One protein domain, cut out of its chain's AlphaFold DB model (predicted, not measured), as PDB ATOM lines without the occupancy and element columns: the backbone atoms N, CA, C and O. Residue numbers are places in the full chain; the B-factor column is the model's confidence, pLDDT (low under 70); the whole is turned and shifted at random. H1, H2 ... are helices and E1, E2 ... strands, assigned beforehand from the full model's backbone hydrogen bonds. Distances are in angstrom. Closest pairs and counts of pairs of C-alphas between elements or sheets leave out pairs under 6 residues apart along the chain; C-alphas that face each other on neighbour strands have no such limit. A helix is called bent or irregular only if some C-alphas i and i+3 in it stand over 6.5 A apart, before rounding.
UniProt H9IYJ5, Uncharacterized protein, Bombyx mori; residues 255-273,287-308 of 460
ATOM      1  N   SER A 255     -14.998  -2.830 -39.287       64.38
ATOM      2  CA  SER A 255     -15.986  -3.065 -38.234       64.38
ATOM      3  C   SER A 255     -16.885  -4.265 -38.582       64.38
ATOM      4  O   SER A 255     -17.108  -5.128 -37.736       64.38
ATOM      5  N   ILE A 256     -17.262  -4.438 -39.859       66.44
ATOM      6  CA  ILE A 256     -17.946  -5.659 -40.347       66.44
ATOM      7  C   ILE A 256     -17.075  -6.903 -40.126       66.44
ATOM      8  O   ILE A 256     -17.554  -7.931 -39.641       66.44
ATOM      9  N   LYS A 257     -15.766  -6.815 -40.409       69.44
ATOM     10  CA  LYS A 257     -14.825  -7.906 -40.104       69.44
ATOM     11  C   LYS A 257     -14.845  -8.263 -38.617       69.44
ATOM     12  O   LYS A 257     -14.676  -9.434 -38.288       69.44
ATOM     13  N   TYR A 258     -15.041  -7.289 -37.731       67.12
ATOM     14  CA  TYR A 258     -15.159  -7.528 -36.297       67.12
ATOM     15  C   TYR A 258     -16.422  -8.335 -35.971       67.12
ATOM     16  O   TYR A 258     -16.300  -9.385 -35.345       67.12
ATOM     17  N   LEU A 259     -17.596  -7.948 -36.481       67.75
ATOM     18  CA  LEU A 259     -18.837  -8.720 -36.314       67.75
ATOM     19  C   LEU A 259     -18.668 -10.164 -36.808       67.75
ATOM     20  O   LEU A 259     -18.869 -11.120 -36.054       67.75
ATOM     21  N   CYS A 260     -18.199 -10.333 -38.049       70.38
ATOM     22  CA  CYS A 260     -17.965 -11.660 -38.613       70.38
ATOM     23  C   CYS A 260     -16.931 -12.441 -37.802       70.38
ATOM     24  O   CYS A 260     -17.109 -13.641 -37.609       70.38
ATOM     25  N   LYS A 261     -15.873 -11.792 -37.294       71.50
ATOM     26  CA  LYS A 261     -14.875 -12.439 -36.437       71.50
ATOM     27  C   LYS A 261     -15.557 -13.051 -35.225       71.50
ATOM     28  O   LYS A 261     -15.378 -14.237 -35.038       71.50
ATOM     29  N   TYR A 262     -16.336 -12.319 -34.432       66.62
ATOM     30  CA  TYR A 262     -16.920 -12.886 -33.205       66.62
ATOM     31  C   TYR A 262     -17.958 -13.978 -33.479       66.62
ATOM     32  O   TYR A 262     -17.961 -14.984 -32.779       66.62
ATOM     33  N   VAL A 263     -18.734 -13.855 -34.558       66.12
ATOM     34  CA  VAL A 263     -19.664 -14.915 -34.994       66.12
ATOM     35  C   VAL A 263     -18.920 -16.167 -35.492       66.12
ATOM     36  O   VAL A 263     -19.438 -17.277 -35.398       66.12
ATOM     37  N   THR A 264     -17.703 -16.020 -36.029       67.56
ATOM     38  CA  THR A 264     -16.943 -17.127 -36.650       67.56
ATOM     39  C   THR A 264     -15.713 -17.588 -35.870       67.56
ATOM     40  O   THR A 264     -15.107 -18.584 -36.258       67.56
ATOM     41  N   LYS A 265     -15.346 -16.923 -34.766       69.06
ATOM     42  CA  LYS A 265     -14.139 -17.200 -33.961       69.06
ATOM     43  C   LYS A 265     -14.163 -18.591 -33.314       69.06
ATOM     44  O   LYS A 265     -13.128 -19.049 -32.847       69.06
ATOM     45  N   GLY A 266     -15.307 -19.273 -33.351       67.38
ATOM     46  CA  GLY A 266     -15.531 -20.516 -32.627       67.38
ATOM     47  C   GLY A 266     -15.691 -20.247 -31.133       67.38
ATOM     48  O   GLY A 266     -15.533 -19.115 -30.676       67.38
ATOM     49  N   SER A 267     -16.038 -21.282 -30.375       72.00
ATOM     50  CA  SER A 267     -16.079 -21.166 -28.916       72.00
ATOM     51  C   SER A 267     -14.686 -21.067 -28.327       72.00
ATOM     52  O   SER A 267     -13.714 -21.529 -28.925       72.00
ATOM     53  N   ASP A 268     -14.619 -20.525 -27.116       76.94
ATOM     54  CA  ASP A 268     -13.412 -20.584 -26.311       76.94
ATOM     55  C   ASP A 268     -13.003 -22.046 -26.086       76.94
ATOM     56  O   ASP A 268     -13.833 -22.928 -25.842       76.94
ATOM     57  N   MET A 269     -11.705 -22.308 -26.221       79.81
ATOM     58  CA  MET A 269     -11.122 -23.635 -26.074       79.81
ATOM     59  C   MET A 269     -10.004 -23.584 -25.040       79.81
ATOM     60  O   MET A 269      -9.222 -22.632 -25.007       79.81
ATOM     61  N   ALA A 270      -9.921 -24.622 -24.219       80.06
ATOM     62  CA  ALA A 270      -8.833 -24.838 -23.284       80.06
ATOM     63  C   ALA A 270      -8.032 -26.058 -23.738       80.06
ATOM     64  O   ALA A 270      -8.603 -27.105 -24.040       80.06
ATOM     65  N   VAL A 271      -6.710 -25.921 -23.771       79.19
ATOM     66  CA  VAL A 271      -5.808 -27.064 -23.906       79.19
ATOM     67  C   VAL A 271      -5.402 -27.477 -22.501       79.19
ATOM     68  O   VAL A 271      -4.890 -26.646 -21.748       79.19
ATOM     69  N   PHE A 272      -5.640 -28.732 -22.139       77.69
ATOM     70  CA  PHE A 272      -5.228 -29.281 -20.853       77.69
ATOM     71  C   PHE A 272      -4.390 -30.538 -21.061       77.69
ATOM     72  O   PHE A 272      -4.637 -31.333 -21.968       77.69
ATOM     73  N   GLY A 273      -3.359 -30.673 -20.228       76.19
ATOM     74  CA  GLY A 273      -2.504 -31.847 -20.225       76.19
ATOM     75  C   GLY A 273      -3.163 -32.975 -19.443       76.19
ATOM     76  O   GLY A 273      -3.597 -32.750 -18.312       76.19
ATOM     77  N   GLN A 287      -5.163 -32.644 -24.522       76.44
ATOM     78  CA  GLN A 287      -6.540 -32.592 -25.001       76.44
ATOM     79  C   GLN A 287      -7.002 -31.151 -25.177       76.44
ATOM     80  O   GLN A 287      -6.627 -30.249 -24.425       76.44
ATOM     81  N   MET A 288      -7.855 -30.946 -26.177       80.94
ATOM     82  CA  MET A 288      -8.473 -29.659 -26.464       80.94
ATOM     83  C   MET A 288      -9.962 -29.730 -26.128       80.94
ATOM     84  O   MET A 288     -10.742 -30.377 -26.825       80.94
ATOM     85  N   GLY A 289     -10.364 -29.065 -25.049       80.25
ATOM     86  CA  GLY A 289     -11.757 -28.962 -24.623       80.25
ATOM     87  C   GLY A 289     -12.394 -27.665 -25.102       80.25
ATOM     88  O   GLY A 289     -11.771 -26.606 -25.062       80.25
ATOM     89  N   ARG A 290     -13.658 -27.728 -25.522       82.31
ATOM     90  CA  ARG A 290     -14.488 -26.543 -25.771       82.31
ATOM     91  C   ARG A 290     -15.157 -26.114 -24.467       82.31
ATOM     92  O   ARG A 290     -15.806 -26.934 -23.825       82.31
ATOM     93  N   TYR A 291     -15.063 -24.834 -24.123       78.12
ATOM     94  CA  TYR A 291     -15.888 -24.255 -23.069       78.12
ATOM     95  C   TYR A 291     -17.314 -24.050 -23.595       78.12
ATOM     96  O   TYR A 291     -17.512 -23.467 -24.664       78.12
ATOM     97  N   VAL A 292     -18.298 -24.556 -22.856       75.94
ATOM     98  CA  VAL A 292     -19.726 -24.414 -23.161       75.94
ATOM     99  C   VAL A 292     -20.375 -23.775 -21.940       75.94
ATOM    100  O   VAL A 292     -20.331 -24.344 -20.851       75.94
ATOM    101  N   SER A 293     -20.942 -22.579 -22.104       72.44
ATOM    102  CA  SER A 293     -21.673 -21.915 -21.019       72.44
ATOM    103  C   SER A 293     -22.988 -22.645 -20.724       72.44
ATOM    104  O   SER A 293     -23.518 -23.340 -21.591       72.44
ATOM    105  N   THR A 294     -23.560 -22.461 -19.530       71.12
ATOM    106  CA  THR A 294     -24.849 -23.075 -19.151       71.12
ATOM    107  C   THR A 294     -25.954 -22.764 -20.164       71.12
ATOM    108  O   THR A 294     -26.709 -23.653 -20.552       71.12
ATOM    109  N   ASN A 295     -25.994 -21.525 -20.663       69.25
ATOM    110  CA  ASN A 295     -26.961 -21.097 -21.674       69.25
ATOM    111  C   ASN A 295     -26.743 -21.826 -23.007       69.25
ATOM    112  O   ASN A 295     -27.702 -22.331 -23.581       69.25
ATOM    113  N   GLU A 296     -25.494 -21.934 -23.481       72.44
ATOM    114  CA  GLU A 296     -25.184 -22.669 -24.715       72.44
ATOM    115  C   GLU A 296     -25.496 -24.168 -24.566       72.44
ATOM    116  O   GLU A 296     -26.020 -24.784 -25.496       72.44
ATOM    117  N   ALA A 297     -25.213 -24.758 -23.401       76.19
ATOM    118  CA  ALA A 297     -25.503 -26.158 -23.109       76.19
ATOM    119  C   ALA A 297     -27.010 -26.442 -23.154       76.19
ATOM    120  O   ALA A 297     -27.427 -27.384 -23.827       76.19
ATOM    121  N   LEU A 298     -27.827 -25.603 -22.508       77.44
ATOM    122  CA  LEU A 298     -29.282 -25.745 -22.525       77.44
ATOM    123  C   LEU A 298     -29.848 -25.567 -23.943       77.44
ATOM    124  O   LEU A 298     -30.640 -26.393 -24.389       77.44
ATOM    125  N   TRP A 299     -29.385 -24.554 -24.684       80.31
ATOM    126  CA  TRP A 299     -29.797 -24.311 -26.076       80.31
ATOM    127  C   TRP A 299     -29.526 -25.525 -26.974       80.31
ATOM    128  O   TRP A 299     -30.359 -25.907 -27.796       80.31
ATOM    129  N   ARG A 300     -28.365 -26.164 -26.781       77.81
ATOM    130  CA  ARG A 300     -27.969 -27.390 -27.488       77.81
ATOM    131  C   ARG A 300     -28.798 -28.598 -27.083       77.81
ATOM    132  O   ARG A 300     -29.216 -29.339 -27.966       77.81
ATOM    133  N   LEU A 301     -29.028 -28.800 -25.784       81.75
ATOM    134  CA  LEU A 301     -29.864 -29.896 -25.277       81.75
ATOM    135  C   LEU A 301     -31.283 -29.814 -25.848       81.75
ATOM    136  O   LEU A 301     -31.850 -30.828 -26.241       81.75
ATOM    137  N   LEU A 302     -31.812 -28.596 -25.972       81.44
ATOM    138  CA  LEU A 302     -33.119 -28.324 -26.569       81.44
ATOM    139  C   LEU A 302     -33.099 -28.292 -28.109       81.44
ATOM    140  O   LEU A 302     -34.136 -28.080 -28.729       81.44
ATOM    141  N   SER A 303     -31.943 -28.527 -28.743       80.25
ATOM    142  CA  SER A 303     -31.759 -28.518 -30.203       80.25
ATOM    143  C   SER A 303     -32.203 -27.219 -30.889       80.25
ATOM    144  O   SER A 303     -32.587 -27.219 -32.062       80.25
ATOM    145  N   PHE A 304     -32.133 -26.093 -30.183       77.50
ATOM    146  CA  PHE A 304     -32.425 -24.790 -30.765       77.50
ATOM    147  C   PHE A 304     -31.307 -24.352 -31.716       77.50
ATOM    148  O   PHE A 304     -30.120 -24.601 -31.483       77.50
ATOM    149  N   GLN A 305     -31.681 -23.658 -32.794       72.62
ATOM    150  CA  GLN A 305     -30.708 -23.065 -33.707       72.62
ATOM    151  C   GLN A 305     -29.891 -22.002 -32.960       72.62
ATOM    152  O   GLN A 305     -30.442 -21.094 -32.342       72.62
ATOM    153  N   ILE A 306     -28.565 -22.141 -32.994       68.12
ATOM    154  CA  ILE A 306     -27.628 -21.220 -32.323       68.12
ATOM    155  C   ILE A 306     -27.256 -20.056 -33.251       68.12
ATOM    156  O   ILE A 306     -26.854 -18.987 -32.803       68.12
ATOM    157  N   HIS A 307     -27.353 -20.267 -34.561       69.56
ATOM    158  CA  HIS A 307     -27.090 -19.249 -35.563       69.56
ATOM    159  C   HIS A 307     -27.908 -19.534 -36.817       69.56
ATOM    160  O   HIS A 307     -28.063 -20.686 -37.217       69.56
ATOM    161  N   GLU A 308     -28.344 -18.469 -37.473       69.94
ATOM    162  CA  GLU A 308     -28.933 -18.513 -38.803       69.94
ATOM    163  C   GLU A 308     -28.102 -17.630 -39.740       69.94
ATOM    164  O   GLU A 308     -27.465 -16.663 -39.312       69.94
TER     165      GLU A 308
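What this domain is: This is residues 255 to 273 and 287 to 308 of the 460 residues of an uncharacterized protein of Bombyx mori (UniProt H9IYJ5). The model looks like an open, flat Y: a short two-stranded ribbon, E1 beside E2, is the stem, and from the same end of it the chain leads by two tight links to two separate arms, one with H1 and one with H2. H1 and H2 are apart, with no helix over the ribbon; residues 255 to 262 of H1 stick out free, and the last printed stretch, residues 302 to 308, has no named element. The printed part has 41 residues, with two named helices and two named strands in the order H1, E1, E2, H2; the sheet has the order E1 - E2 and is antiparallel, and the class is mixed, helices and strands. The whole is loose, with a radius of gyration of the C-alphas of 12.7 A, and spans 35 by 29 by 12 A.

Where its parts are: H1, residues 255 to 264, begins with the C-alpha of Ser 255 at (-15.986, -3.065, -38.234) and measures 14.2 A from first to last C-alpha. E1, residues 269 to 273, measures 13.3 A and ends with the C-alpha of Gly 273 at (-2.504, -31.847, -20.225). E2, residues 287 to 290, measures 10.0 A. H2, residues 294 to 301, measures 10.5 A and ends with the C-alpha of Leu 301 at (-29.864, -29.896, -25.277).

How they stand to each other: E1 and E2 are antiparallel neighbours, with 154 degrees between their N-to-C directions. The C-alphas of Met 269 and Arg 290 face each other at 4.5 A, and those of Phe 272 and Gln 287 at 5.5 A. Across the pair, N 270 and O 289 are within hydrogen-bond range at 2.8 A, and so are N 287 and O 272 at 2.9 A. A tight link of 4 residues joins H1 to E1, and a tight link of 3 residues joins E2 to H2. H1 is apart from E2 and from H2, and E1 is apart from H2. In H1 and H2 every O i to N i+4 pair is within hydrogen-bond range, and neither helix is bent.

The domain as a whole: The two C-alphas farthest apart are those of Ser 255 and Gly 273, at 36.5 A; the first and last printed C-alphas, of Ser 255 and Glu 308, are 20.2 A apart. Without residues 255 to 262 the body has 33 residues and spans 32 by 20 by 11 A. Residues 274 to 286 are cut out, and C-alphas 273 and 287 are 6.3 A apart across the cut, which lies in the link from E1 to E2. Of the links that are printed whole, none is long. The mean pLDDT of the printed part is 73.8; it is under 70 at residues 255 to 259, 262 to 266, 295 and 306 to 308.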